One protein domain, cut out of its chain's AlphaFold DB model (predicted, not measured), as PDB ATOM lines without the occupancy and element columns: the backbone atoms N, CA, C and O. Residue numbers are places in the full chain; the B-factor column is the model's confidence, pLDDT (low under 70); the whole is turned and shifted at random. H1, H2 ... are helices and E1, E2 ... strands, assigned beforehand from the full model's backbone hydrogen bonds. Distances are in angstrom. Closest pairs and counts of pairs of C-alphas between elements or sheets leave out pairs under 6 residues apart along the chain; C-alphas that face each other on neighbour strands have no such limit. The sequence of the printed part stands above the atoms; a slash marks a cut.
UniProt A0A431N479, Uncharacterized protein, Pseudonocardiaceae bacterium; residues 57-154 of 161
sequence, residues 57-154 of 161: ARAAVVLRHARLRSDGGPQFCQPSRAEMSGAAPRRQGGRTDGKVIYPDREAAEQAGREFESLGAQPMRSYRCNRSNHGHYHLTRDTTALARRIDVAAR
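AT A GLANCE: This is residues 57 to 154 of the 161 residues of an uncharacterized protein of Pseudonocardiaceae bacterium (UniProt A0A431N479). A small two-stranded hairpin, E1 and E2, has helix H3 packed on it, and H1 packs on H3, the two helices side by side and running opposite ways. From the end of E2 the helix H4 runs outward as an arm whose residues 149 to 154 stick out, while the short H2 lies far off in a long loop at the opposite end. The 98 printed residues hold four named helices and two named strands, in the order H1 H2 H3 E1 E2 H4, with an antiparallel sheet, E1 - E2; the class is mixed, helices and strands. The whole is only just loose, close to compact, with a radius of gyration of the C-alphas of 15.1 A, and elongated, spanning 50 by 31 by 23 A.

HOW THE PARTS SIT: E1, residues 123 to 127, and E2, residues 136 to 140, form an antiparallel hairpin at 144 degrees; N 124 and O 139 are 2.8 A apart, within hydrogen-bond range. H3, residues 105 to 117, comes closest to E1 at the C-alphas of Gly 112 and Met 123, 5.3 A apart, and to E2 at those of Arg 105 and Tyr 136, 6.0 A. H1, residues 57 to 65, touches H3, the closest C-alphas being those of His 65 and Ala 107, 5.4 A; they run opposite ways at a shallow tilt of 15 degrees. H4, residues 142 to 154, is near E1, with 7 pairs of C-alphas within 10 A, and apart from H1 and H3. H2, residues 81 to 84, touches no helix and is apart from both strands. In H1, H3 and H4 every O i to N i+4 pair is within hydrogen-bond range; H2 is too short for such a pair.

IN THESE COORDINATES: H1 begins at C-alpha 57, (15.632, 13.444, -47.622), and measures 12.9 A from first to last C-alpha; H2 measures 5.0 A. H3 measures 18.7 A, E1 and E2 13.4 A each. H4 measures 18.5 A and ends at C-alpha 154, (-13.345, 26.280, -38.980).

THE WHOLE: The C-alphas farthest apart, those of Ser 85 and Arg 154, are 49.9 A apart. The printed part has no cut. The links H1 to H2 and H2 to H3 are long, and between them residues 76 to 77 pair antiparallel with 99 to 100. The pLDDT is under 70 at residues 91 to 98 and 132.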
ATOM      1  N   ALA A  57      16.707  13.229 -46.659       88.81
ATOM      2  CA  ALA A  57      15.632  13.444 -47.622       88.81
ATOM      3  C   ALA A  57      15.575  14.918 -48.042       88.81
ATOM      4  O   ALA A  57      15.507  15.231 -49.234       88.81
ATOM      5  N   ARG A  58      15.718  15.842 -47.083       87.81
ATOM      6  CA  ARG A  58      15.802  17.281 -47.383       87.81
ATOM      7  C   ARG A  58      17.066  17.631 -48.162       87.81
ATOM      8  O   ARG A  58      17.007  18.450 -49.075       87.81
ATOM      9  N   ALA A  59      18.204  17.012 -47.855       88.88
ATOM     10  CA  ALA A  59      19.409  17.229 -48.653       88.88
ATOM     11  C   ALA A  59      19.246  16.745 -50.097       88.88
ATOM     12  O   ALA A  59      19.700  17.431 -51.008       88.88
ATOM     13  N   ALA A  60      18.544  15.634 -50.328       92.25
ATOM     14  CA  ALA A  60      18.259  15.163 -51.678       92.25
ATOM     15  C   ALA A  60      17.414  16.172 -52.479       92.25
ATOM     16  O   ALA A  60      17.722  16.427 -53.640       92.25
ATOM     17  N   VAL A  61      16.413  16.809 -51.857       93.25
ATOM     18  CA  VAL A  61      15.638  17.901 -52.489       93.25
ATOM     19  C   VAL A  61      16.551  19.071 -52.867       93.25
ATOM     20  O   VAL A  61      16.470  19.585 -53.981       93.25
ATOM     21  N   VAL A  62      17.449  19.481 -51.960       92.19
ATOM     22  CA  VAL A  62      18.431  20.540 -52.252       92.19
ATOM     23  C   VAL A  62      19.294  20.152 -53.448       92.19
ATOM     24  O   VAL A  62      19.439  20.951 -54.362       92.19
ATOM     25  N   LEU A  63      19.846  18.940 -53.467       92.50
ATOM     26  CA  LEU A  63      20.749  18.505 -54.534       92.50
ATOM     27  C   LEU A  63      20.060  18.377 -55.899       92.50
ATOM     28  O   LEU A  63      20.726  18.559 -56.913       92.50
ATOM     29  N   ARG A  64      18.748  18.101 -55.938       95.19
ATOM     30  CA  ARG A  64      17.971  18.054 -57.189       95.19
ATOM     31  C   ARG A  64      17.721  19.430 -57.798       95.19
ATOM     32  O   ARG A  64      17.802  19.574 -59.011       95.19
ATOM     33  N   HIS A  65      17.386  20.416 -56.966       95.25
ATOM     34  CA  HIS A  65      16.816  21.686 -57.440       95.25
ATOM     35  C   HIS A  65      17.740  22.890 -57.280       95.25
ATOM     36  O   HIS A  65      17.571  23.906 -57.954       95.25
ATOM     37  N   ALA A  66      18.689  22.829 -56.348       93.56
ATOM     38  CA  ALA A  66      19.600  23.936 -56.112       93.56
ATOM     39  C   ALA A  66      20.658  24.022 -57.209       93.56
ATOM     40  O   ALA A  66      21.054  23.037 -57.832       93.56
ATOM     41  N   ARG A  67      21.206  25.222 -57.375       92.56
ATOM     42  CA  ARG A  67      22.420  25.397 -58.158       92.56
ATOM     43  C   ARG A  67      23.578  24.714 -57.435       92.56
ATOM     44  O   ARG A  67      23.799  24.973 -56.251       92.56
ATOM     45  N   LEU A  68      24.344  23.893 -58.146       93.00
ATOM     46  CA  LEU A  68      25.475  23.159 -57.580       93.00
ATOM     47  C   LEU A  68      26.811  23.830 -57.913       93.00
ATOM     48  O   LEU A  68      26.969  24.496 -58.938       93.00
ATOM     49  N   ARG A  69      27.770  23.715 -56.999       91.12
ATOM     50  CA  ARG A  69      29.185  24.046 -57.202       91.12
ATOM     51  C   ARG A  69      29.868  22.927 -57.996       91.12
ATOM     52  O   ARG A  69      29.306  21.850 -58.169       91.12
ATOM     53  N   SER A  70      31.111  23.160 -58.405       89.56
ATOM     54  CA  SER A  70      31.941  22.151 -59.077       89.56
ATOM     55  C   SER A  70      32.178  20.885 -58.242       89.56
ATOM     56  O   SER A  70      32.383  19.821 -58.808       89.56
ATOM     57  N   ASP A  71      32.106  20.971 -56.911       89.50
ATOM     58  CA  ASP A  71      32.253  19.835 -55.991       89.50
ATOM     59  C   ASP A  71      30.941  19.061 -55.735       89.50
ATOM     60  O   ASP A  71      30.870  18.225 -54.828       89.50
ATOM     61  N   GLY A  72      29.876  19.384 -56.478       88.81
ATOM     62  CA  GLY A  72      28.545  18.789 -56.333       88.81
ATOM     63  C   GLY A  72      27.763  19.268 -55.104       88.81
ATOM     64  O   GLY A  72      26.655  18.797 -54.865       88.81
ATOM     65  N   GLY A  73      28.309  20.195 -54.310       89.69
ATOM     66  CA  GLY A  73      27.605  20.791 -53.175       89.69
ATOM     67  C   GLY A  73      26.667  21.929 -53.596       89.69
ATOM     68  O   GLY A  73      26.902  22.566 -54.624       89.69
ATOM     69  N   PRO A  74      25.627  22.251 -52.807       90.06
ATOM     70  CA  PRO A  74      24.766  23.391 -53.099       90.06
ATOM     71  C   PRO A  74      25.523  24.719 -53.015       90.06
ATOM     72  O   PRO A  74      26.371  24.936 -52.145       90.06
ATOM     73  N   GLN A  75      25.176  25.636 -53.913       89.69
ATOM     74  CA  GLN A  75      25.610  27.022 -53.843       89.69
ATOM     75  C   GLN A  75      24.775  27.790 -52.819       89.69
ATOM     76  O   GLN A  75      23.550  27.666 -52.752       89.69
ATOM     77  N   PHE A  76      25.450  28.642 -52.051       88.50
ATOM     78  CA  PHE A  76      24.838  29.473 -51.022       88.50
ATOM     79  C   PHE A  76      25.082  30.953 -51.304       88.50
ATOM     80  O   PHE A  76      26.181  31.346 -51.704       88.50
ATOM     81  N   CYS A  77      24.069  31.788 -51.059       86.44
ATOM     82  CA  CYS A  77      24.204  33.235 -51.154       86.44
ATOM     83  C   CYS A  77      25.107  33.736 -50.034       86.44
ATOM     84  O   CYS A  77      24.732  33.732 -48.859       86.44
ATOM     85  N   GLN A  78      26.279  34.225 -50.424       82.94
ATOM     86  CA  GLN A  78      27.243  34.791 -49.498       82.94
ATOM     87  C   GLN A  78      26.733  36.119 -48.908       82.94
ATOM     88  O   GLN A  78      25.986  36.856 -49.569       82.94
ATOM     89  N   PRO A  79      27.094  36.438 -47.653       79.06
ATOM     90  CA  PRO A  79      26.917  37.779 -47.111       79.06
ATOM     91  C   PRO A  79      27.745  38.800 -47.906       79.06
ATOM     92  O   PRO A  79      28.778  38.477 -48.492       79.06
ATOM     93  N   SER A  80      27.286  40.049 -47.929       77.94
ATOM     94  CA  SER A  80      28.025  41.147 -48.563       77.94
ATOM     95  C   SER A  80      29.336  41.443 -47.826       77.94
ATOM     96  O   SER A  80      29.488  41.124 -46.646       77.94
ATOM     97  N   ARG A  81      30.282  42.115 -48.494       80.94
ATOM     98  CA  ARG A  81      31.561  42.509 -47.877       80.94
ATOM     99  C   ARG A  81      31.364  43.354 -46.612       80.94
ATOM    100  O   ARG A  81      32.049  43.106 -45.631       80.94
ATOM    101  N   ALA A  82      30.394  44.270 -46.615       81.56
ATOM    102  CA  ALA A  82      30.045  45.088 -45.452       81.56
ATOM    103  C   ALA A  82      29.462  44.258 -44.288       81.56
ATOM    104  O   ALA A  82      29.783  44.510 -43.131       81.56
ATOM    105  N   GLU A  83      28.649  43.234 -44.580       81.56
ATOM    106  CA  GLU A  83      28.151  42.284 -43.567       81.56
ATOM    107  C   GLU A  83      29.279  41.401 -43.003       81.56
ATOM    108  O   GLU A  83      29.258  41.019 -41.830       81.56
ATOM    109  N   MET A  84      30.266  41.056 -43.834       81.50
ATOM    110  CA  MET A  84      31.437  40.291 -43.403       81.50
ATOM    111  C   MET A  84      32.388  41.127 -42.545       81.50
ATOM    112  O   MET A  84      32.897  40.605 -41.558       81.50
ATOM    113  N   SER A  85      32.581  42.407 -42.877       82.06
ATOM    114  CA  SER A  85      33.448  43.334 -42.138       82.06
ATOM    115  C   SER A  85      32.786  43.971 -40.909       82.06
ATOM    116  O   SER A  85      33.413  44.791 -40.249       82.06
ATOM    117  N   GLY A  86      31.517  43.656 -40.626       81.75
ATOM    118  CA  GLY A  86      30.758  44.243 -39.515       81.75
ATOM    119  C   GLY A  86      30.286  45.682 -39.747       81.75
ATOM    120  O   GLY A  86      29.651  46.260 -38.872       81.75
ATOM    121  N   ALA A  87      30.533  46.249 -40.931       85.00
ATOM    122  CA  ALA A  87      30.090  47.594 -41.300       85.00
ATOM    123  C   ALA A  87      28.570  47.682 -41.550       85.00
ATOM    124  O   ALA A  87      28.007  48.772 -41.570       85.00
ATOM    125  N   ALA A  88      27.899  46.544 -41.747       82.12
ATOM    126  CA  ALA A  88      26.448  46.445 -41.863       82.12
ATOM    127  C   ALA A  88      25.913  45.252 -41.049       82.12
ATOM    128  O   ALA A  88      26.597  44.227 -40.940       82.12
ATOM    129  N   PRO A  89      24.676  45.330 -40.515       77.38
ATOM    130  CA  PRO A  89      24.077  44.223 -39.780       77.38
ATOM    131  C   PRO A  89      23.900  43.003 -40.688       77.38
ATOM    132  O   PRO A  89      23.376  43.110 -41.802       77.38
ATOM    133  N   ARG A  90      24.292  41.820 -40.197       71.62
ATOM    134  CA  ARG A  90      24.101  40.570 -40.940       71.62
ATOM    135  C   ARG A  90      22.620  40.249 -41.056       71.62
ATOM    136  O   ARG A  90      21.937  40.015 -40.064       71.62
ATOM    137  N   ARG A  91      22.138  40.147 -42.294       69.31
ATOM    138  CA  ARG A  91      20.764  39.703 -42.590       69.31
ATOM    139  C   ARG A  91      20.633  38.179 -42.665       69.31
ATOM    140  O   ARG A  91      19.554  37.670 -42.956       69.31
ATOM    141  N   GLN A  92      21.735  37.451 -42.490       66.25
ATOM    142  CA  GLN A  92      21.793  35.989 -42.493       66.25
ATOM    143  C   GLN A  92      22.391  35.511 -41.163       66.25
ATOM    144  O   GLN A  92      23.257  36.185 -40.605       66.25
ATOM    145  N   GLY A  93      21.919  34.369 -40.652       58.34
ATOM    146  CA  GLY A  93      22.432  33.783 -39.411       58.34
ATOM    147  C   GLY A  93      23.936  33.513 -39.495       58.34
ATOM    148  O   GLY A  93      24.462  33.257 -40.571       58.34
ATOM    149  N   GLY A  94      24.637  33.571 -38.360       49.53
ATOM    150  CA  GLY A  94      26.106  33.539 -38.294       49.53
ATOM    151  C   GLY A  94      26.799  32.245 -38.746       49.53
ATOM    152  O   GLY A  94      28.011  32.144 -38.592       49.53
ATOM    153  N   ARG A  95      26.076  31.256 -39.291       56.25
ATOM    154  CA  ARG A  95      26.687  30.043 -39.858       56.25
ATOM    155  C   ARG A  95      27.054  30.259 -41.327       56.25
ATOM    156  O   ARG A  95      26.406  31.013 -42.042       56.25
ATOM    157  N   THR A  96      28.107  29.569 -41.754       46.41
ATOM    158  CA  THR A  96      28.695  29.587 -43.106       46.41
ATOM    159  C   THR A  96      27.763  29.096 -44.213       46.41
ATOM    160  O   THR A  96      28.046  29.305 -45.391       46.41
ATOM    161  N   ASP A  97      26.642  28.484 -43.852       56.31
ATOM    162  CA  ASP A  97      25.669  27.963 -44.801       56.31
ATOM    163  C   ASP A  97      24.637  29.065 -45.049       56.31
ATOM    164  O   ASP A  97      23.637  29.191 -44.338       56.31
ATOM    165  N   GLY A  98      24.945  29.945 -46.007       62.69
ATOM    166  CA  GLY A  98      24.036  31.001 -46.452       62.69
ATOM    167  C   GLY A  98      22.702  30.447 -46.974       62.69
ATOM    168  O   GLY A  98      22.399  29.259 -46.891       62.69
ATOM    169  N   LYS A  99      21.851  31.299 -47.547       86.94
ATOM    170  CA  LYS A  99      20.616  30.802 -48.183       86.94
ATOM    171  C   LYS A  99      20.933  30.017 -49.461       86.94
ATOM    172  O   LYS A  99      21.664  30.524 -50.308       86.94
ATOM    173  N   VAL A 100      20.367  28.815 -49.610       90.06
ATOM    174  CA  VAL A 100      20.507  27.976 -50.821       90.06
ATOM    175  C   VAL A 100      20.047  28.751 -52.057       90.06
ATOM    176  O   VAL A 100      19.003  29.410 -52.025       90.06
ATOM    177  N   ILE A 101      20.838  28.687 -53.124       92.12
ATOM    178  CA  ILE A 101      20.586  29.342 -54.410       92.12
ATOM    179  C   ILE A 101      19.835  28.384 -55.335       92.12
ATOM    180  O   ILE A 101      20.319  27.288 -55.611       92.12
ATOM    181  N   TYR A 102      18.703  28.834 -55.873       94.12
ATOM    182  CA  TYR A 102      17.974  28.164 -56.952       94.12
ATOM    183  C   TYR A 102      18.151  28.943 -58.265       94.12
ATOM    184  O   TYR A 102      18.176  30.182 -58.220       94.12
ATOM    185  N   PRO A 103      18.324  28.250 -59.409       92.31
ATOM    186  CA  PRO A 103      18.626  28.889 -60.692       92.31
ATOM    187  C   PRO A 103      17.467  29.748 -61.204       92.31
ATOM    188  O   PRO A 103      17.689  30.856 -61.681       92.31
ATOM    189  N   ASP A 104      16.237  29.280 -61.025       94.25
ATOM    190  CA  ASP A 104      15.023  29.949 -61.469       94.25
ATOM    191  C   ASP A 104      13.912  29.848 -60.411       94.25
ATOM    192  O   ASP A 104      14.070  29.263 -59.329       94.25
ATOM    193  N   ARG A 105      12.788  30.510 -60.706       94.50
ATOM    194  CA  ARG A 105      11.626  30.573 -59.820       94.50
ATOM    195  C   ARG A 105      10.962  29.204 -59.655       94.50
ATOM    196  O   ARG A 105      10.519  28.888 -58.553       94.50
ATOM    197  N   GLU A 106      10.879  28.434 -60.731       95.56
ATOM    198  CA  GLU A 106      10.153  27.168 -60.786       95.56
ATOM    199  C   GLU A 106      10.880  26.090 -59.980       95.56
ATOM    200  O   GLU A 106      10.272  25.478 -59.105       95.56
ATOM    201  N   ALA A 107      12.196  25.956 -60.153       95.88
ATOM    202  CA  ALA A 107      13.050  25.072 -59.363       95.88
ATOM    203  C   ALA A 107      12.954  25.382 -57.860       95.88
ATOM    204  O   ALA A 107      12.885  24.478 -57.026       95.88
ATOM    205  N   ALA A 108      12.896  26.669 -57.498       95.31
ATOM    206  CA  ALA A 108      12.687  27.069 -56.110       95.31
ATOM    207  C   ALA A 108      11.306  26.632 -55.594       95.31
ATOM    208  O   ALA A 108      11.215  26.059 -54.509       95.31
ATOM    209  N   GLU A 109      10.230  26.882 -56.345       95.50
ATOM    210  CA  GLU A 109       8.868  26.498 -55.946       95.50
ATOM    211  C   GLU A 109       8.694  24.977 -55.865       95.50
ATOM    212  O   GLU A 109       8.097  24.489 -54.903       95.50
ATOM    213  N   GLN A 110       9.267  24.227 -56.806       96.94
ATOM    214  CA  GLN A 110       9.245  22.767 -56.810       96.94
ATOM    215  C   GLN A 110       9.987  22.195 -55.598       96.94
ATOM    216  O   GLN A 110       9.441  21.351 -54.884       96.94
ATOM    217  N   ALA A 111      11.174  22.722 -55.282       95.31
ATOM    218  CA  ALA A 111      11.870  22.375 -54.046       95.31
ATOM    219  C   ALA A 111      11.013  22.689 -52.810       95.31
ATOM    220  O   ALA A 111      10.942  21.883 -51.885       95.31
ATOM    221  N   GLY A 112      10.329  23.839 -52.803       93.69
ATOM    222  CA  GLY A 112       9.398  24.236 -51.746       93.69
ATOM    223  C   GLY A 112       8.291  23.207 -51.509       93.69
ATOM    224  O   GLY A 112       8.079  22.803 -50.365       93.69
ATOM    225  N   ARG A 113       7.645  22.740 -52.584       95.31
ATOM    226  CA  ARG A 113       6.602  21.699 -52.537       95.31
ATOM    227  C   ARG A 113       7.147  20.362 -52.043       95.31
ATOM    228  O   ARG A 113       6.521  19.716 -51.209       95.31
ATOM    229  N   GLU A 114       8.327  19.959 -52.508       95.75
ATOM    230  CA  GLU A 114       8.953  18.714 -52.056       95.75
ATOM    231  C   GLU A 114       9.339  18.773 -50.579       95.75
ATOM    232  O   GLU A 114       9.066  17.836 -49.835       95.75
ATOM    233  N   PHE A 115       9.897  19.885 -50.101       93.94
ATOM    234  CA  PHE A 115      10.129  20.047 -48.669       93.94
ATOM    235  C   PHE A 115       8.839  19.987 -47.859       93.94
ATOM    236  O   PHE A 115       8.841  19.430 -46.765       93.94
ATOM    237  N   GLU A 116       7.755  20.557 -48.377       92.12
ATOM    238  CA  GLU A 116       6.452  20.495 -47.725       92.12
ATOM    239  C   GLU A 116       5.937  19.052 -47.627       92.12
ATOM    240  O   GLU A 116       5.463  18.647 -46.568       92.12
ATOM    241  N   SER A 117       6.132  18.239 -48.673       93.19
ATOM    242  CA  SER A 117       5.822  16.799 -48.639       93.19
ATOM    243  C   SER A 117       6.644  16.025 -47.598       93.19
ATOM    244  O   SER A 117       6.187  15.016 -47.071       93.19
ATOM    245  N   LEU A 118       7.829  16.538 -47.244       91.06
ATOM    246  CA  LEU A 118       8.686  16.027 -46.169       91.06
ATOM    247  C   LEU A 118       8.338  16.620 -44.788       91.06
ATOM    248  O   LEU A 118       9.101  16.463 -43.836       91.06
ATOM    249  N   GLY A 119       7.217  17.336 -44.664       88.06
ATOM    250  CA  GLY A 119       6.741  17.919 -43.406       88.06
ATOM    251  C   GLY A 119       7.308  19.302 -43.079       88.06
ATOM    252  O   GLY A 119       7.117  19.799 -41.966       88.06
ATOM    253  N   ALA A 120       8.003  19.961 -44.014       88.06
ATOM    254  CA  ALA A 120       8.372  21.361 -43.830       88.06
ATOM    255  C   ALA A 120       7.139  22.274 -43.907       88.06
ATOM    256  O   ALA A 120       6.112  21.950 -44.497       88.06
ATOM    257  N   GLN A 121       7.255  23.468 -43.332       89.25
ATOM    258  CA  GLN A 121       6.222  24.490 -43.479       89.25
ATOM    259  C   GLN A 121       6.145  24.994 -44.927       89.25
ATOM    260  O   GLN A 121       7.166  24.968 -45.620       89.25
ATOM    261  N   PRO A 122       4.988  25.536 -45.352       89.81
ATOM    262  CA  PRO A 122       4.837  26.130 -46.675       89.81
ATOM    263  C   PRO A 122       5.915  27.173 -46.947       89.81
ATOM    264  O   PRO A 122       6.219  28.020 -46.096       89.81
ATOM    265  N   MET A 123       6.494  27.117 -48.142       92.38
ATOM    266  CA  MET A 123       7.549  28.022 -48.582       92.38
ATOM    267  C   MET A 123       7.213  28.625 -49.938       92.38
ATOM    268  O   MET A 123       6.595  27.985 -50.783       92.38
ATOM    269  N   ARG A 124       7.674  29.858 -50.150       93.00
ATOM    270  CA  ARG A 124       7.553  30.582 -51.415       93.00
ATOM    271  C   ARG A 124       8.921  30.976 -51.951       93.00
ATOM    272  O   ARG A 124       9.837  31.283 -51.176       93.00
ATOM    273  N   SER A 125       9.029  31.012 -53.273       94.12
ATOM    274  CA  SER A 125      10.201  31.537 -53.965       94.12
ATOM    275  C   SER A 125      10.237  33.067 -53.888       94.12
ATOM    276  O   SER A 125       9.206  33.743 -53.834       94.12
ATOM    277  N   TYR A 126      11.436  33.638 -53.859       92.00
ATOM    278  CA  TYR A 126      11.640  35.069 -54.065       92.00
ATOM    279  C   TYR A 126      12.997  35.321 -54.725       92.00
ATOM    280  O   TYR A 126      13.965  34.603 -54.465       92.00
ATOM    281  N   ARG A 127      13.075  36.349 -55.576       91.88
ATOM    282  CA  ARG A 127      14.325  36.752 -56.230       91.88
ATOM    283  C   ARG A 127      15.236  37.450 -55.222       91.88
ATOM    284  O   ARG A 127      14.812  38.347 -54.496       91.88
ATOM    285  N   CYS A 128      16.495  37.042 -55.174       88.00
ATOM    286  CA  CYS A 128      17.502  37.690 -54.353       88.00
ATOM    287  C   CYS A 128      17.966  38.997 -55.000       88.00
ATOM    288  O   CYS A 128      18.481  38.997 -56.117       88.00
ATOM    289  N   ASN A 129      17.866  40.100 -54.258       83.62
ATOM    290  CA  ASN A 129      18.300  41.422 -54.723       83.62
ATOM    291  C   ASN A 129      19.822  41.636 -54.627       83.62
ATOM    292  O   ASN A 129      20.312  42.675 -55.048       83.62
ATOM    293  N   ARG A 130      20.581  40.693 -54.043       74.88
ATOM    294  CA  ARG A 130      22.037  40.847 -53.832       74.88
ATOM    295  C   ARG A 130      22.889  40.421 -55.025       74.88
ATOM    296  O   ARG A 130      24.077  40.711 -55.046       74.88
ATOM    297  N   SER A 131      22.322  39.678 -55.971       70.44
ATOM    298  CA  SER A 131      23.069  39.083 -57.080       70.44
ATOM    299  C   SER A 131      22.621  39.671 -58.404       70.44
ATOM    300  O   SER A 131      21.469  39.491 -58.797       70.44
ATOM    301  N   ASN A 132      23.566  40.256 -59.138       68.50
ATOM    302  CA  ASN A 132      23.341  40.757 -60.497       68.50
ATOM    303  C   ASN A 132      22.862  39.649 -61.444       68.50
ATOM    304  O   ASN A 132      22.083  39.905 -62.351       68.50
ATOM    305  N   HIS A 133      23.279  38.401 -61.206       72.19
ATOM    306  CA  HIS A 133      22.928  37.252 -62.048       72.19
ATOM    307  C   HIS A 133      21.548  36.651 -61.737       72.19
ATOM    308  O   HIS A 133      21.224  35.616 -62.295       72.19
ATOM    309  N   GLY A 134      20.760  37.274 -60.845       86.00
ATOM    310  CA  GLY A 134      19.365  36.908 -60.569       86.00
ATOM    311  C   GLY A 134      19.163  35.452 -60.144       86.00
ATOM    312  O   GLY A 134      18.936  34.592 -60.977       86.00
ATOM    313  N   HIS A 135      19.181  35.180 -58.841       91.88
ATOM    314  CA  HIS A 135      18.858  33.850 -58.322       91.88
ATOM    315  C   HIS A 135      17.700  33.887 -57.338       91.88
ATOM    316  O   HIS A 135      17.341  34.951 -56.821       91.88
ATOM    317  N   TYR A 136      17.143  32.716 -57.052       93.69
ATOM    318  CA  TYR A 136      15.977  32.570 -56.197       93.69
ATOM    319  C   TYR A 136      16.334  31.907 -54.871       93.69
ATOM    320  O   TYR A 136      17.276  31.120 -54.758       93.69
ATOM    321  N   HIS A 137      15.562  32.258 -53.853       92.81
ATOM    322  CA  HIS A 137      15.625  31.688 -52.518       92.81
ATOM    323  C   HIS A 137      14.240  31.254 -52.071       92.81
ATOM    324  O   HIS A 137      13.230  31.774 -52.543       92.81
ATOM    325  N   LEU A 138      14.216  30.366 -51.082       91.31
ATOM    326  CA  LEU A 138      13.007  30.023 -50.358       91.31
ATOM    327  C   LEU A 138      12.874  30.863 -49.088       91.31
ATOM    328  O   LEU A 138      13.837  31.102 -48.350       91.31
ATOM    329  N   THR A 139      11.654  31.314 -48.830       90.88
ATOM    330  CA  THR A 139      11.242  31.875 -47.543       90.88
ATOM    331  C   THR A 139       9.960  31.199 -47.095       90.88
ATOM    332  O   THR A 139       9.189  30.721 -47.921       90.88
ATOM    333  N   ARG A 140       9.708  31.188 -45.787       89.00
ATOM    334  CA  ARG A 140       8.435  30.716 -45.242       89.00
ATOM    335  C   ARG A 140       7.284  31.532 -45.825       89.00
ATOM    336  O   ARG A 140       7.346  32.765 -45.845       89.00
ATOM    337  N   ASP A 141       6.247  30.838 -46.267       90.25
ATOM    338  CA  ASP A 141       4.993  31.438 -46.693       90.25
ATOM    339  C   ASP A 141       4.045  31.532 -45.492       90.25
ATOM    340  O   ASP A 141       3.293  30.613 -45.162       90.25
ATOM    341  N   THR A 142       4.120  32.665 -44.796       87.19
ATOM    342  CA  THR A 142       3.262  32.949 -43.642       87.19
ATOM    343  C   THR A 142       1.795  33.098 -44.035       87.19
ATOM    344  O   THR A 142       0.928  32.782 -43.228       87.19
ATOM    345  N   THR A 143       1.504  33.522 -45.268       87.19
ATOM    346  CA  THR A 143       0.131  33.685 -45.759       87.19
ATOM    347  C   THR A 143      -0.537  32.346 -46.040       87.19
ATOM    348  O   THR A 143      -1.658  32.118 -45.584       87.19
ATOM    349  N   ALA A 144       0.158  31.426 -46.714       83.12
ATOM    350  CA  ALA A 144      -0.328  30.064 -46.917       83.12
ATOM    351  C   ALA A 144      -0.505  29.336 -45.580       83.12
ATOM    352  O   ALA A 144      -1.506  28.651 -45.374       83.12
ATOM    353  N   LEU A 145       0.428  29.534 -44.645       84.69
ATOM    354  CA  LEU A 145       0.317  28.956 -43.312       84.69
ATOM    355  C   LEU A 145      -0.891  29.505 -42.536       84.69
ATOM    356  O   LEU A 145      -1.650  28.718 -41.977       84.69
ATOM    357  N   ALA A 146      -1.096  30.824 -42.520       85.44
ATOM    358  CA  ALA A 146      -2.221  31.444 -41.821       85.44
ATOM    359  C   ALA A 146      -3.572  30.950 -42.361       85.44
ATOM    360  O   ALA A 146      -4.455  30.610 -41.579       85.44
ATOM    361  N   ARG A 147      -3.707  30.821 -43.689       86.62
ATOM    362  CA  ARG A 147      -4.916  30.267 -44.323       86.62
ATOM    363  C   ARG A 147      -5.202  28.832 -43.880       86.62
ATOM    364  O   ARG A 147      -6.352  28.502 -43.626       86.62
ATOM    365  N   ARG A 148      -4.177  27.981 -43.758       85.81
ATOM    366  CA  ARG A 148      -4.354  26.596 -43.277       85.81
ATOM    367  C   ARG A 148      -4.812  26.541 -41.828       85.81
ATOM    368  O   ARG A 148      -5.661  25.721 -41.501       85.81
ATOM    369  N   ILE A 149      -4.259  27.410 -40.983       84.94
ATOM    370  CA  ILE A 149      -4.650  27.508 -39.574       84.94
ATOM    371  C   ILE A 149      -6.114  27.955 -39.459       84.94
ATOM    372  O   ILE A 149      -6.873  27.331 -38.726       84.94
ATOM    373  N   ASP A 150      -6.525  28.975 -40.218       86.69
ATOM    374  CA  ASP A 150      -7.917  29.450 -40.245       86.69
ATOM    375  C   ASP A 150      -8.889  28.362 -40.730       86.69
ATOM    376  O   ASP A 150      -9.903  28.107 -40.088       86.69
ATOM    377  N   VAL A 151      -8.558  27.646 -41.812       83.44
ATOM    378  CA  VAL A 151      -9.388  26.527 -42.294       83.44
ATOM    379  C   VAL A 151      -9.497  25.421 -41.245       83.44
ATOM    380  O   VAL A 151     -10.603  24.962 -40.976       83.44
ATOM    381  N   ALA A 152      -8.387  25.018 -40.623       81.81
ATOM    382  CA  ALA A 152      -8.402  23.993 -39.581       81.81
ATOM    383  C   ALA A 152      -9.269  24.405 -38.380       81.81
ATOM    384  O   ALA A 152     -10.013  23.581 -37.861       81.81
ATOM    385  N   ALA A 153      -9.236  25.682 -37.989       81.75
ATOM    386  CA  ALA A 153     -10.064  26.210 -36.907       81.75
ATOM    387  C   ALA A 153     -11.571  26.238 -37.238       81.75
ATOM    388  O   ALA A 153     -12.395  26.226 -36.326       81.75
ATOM    389  N   ARG A 154     -11.943  26.275 -38.525       81.62
ATOM    390  CA  ARG A 154     -13.345  26.280 -38.980       81.62
ATOM    391  C   ARG A 154     -13.957  24.889 -39.125       81.62
ATOM    392  O   ARG A 154     -15.175  24.796 -39.253       81.62
TER     393      ARG A 154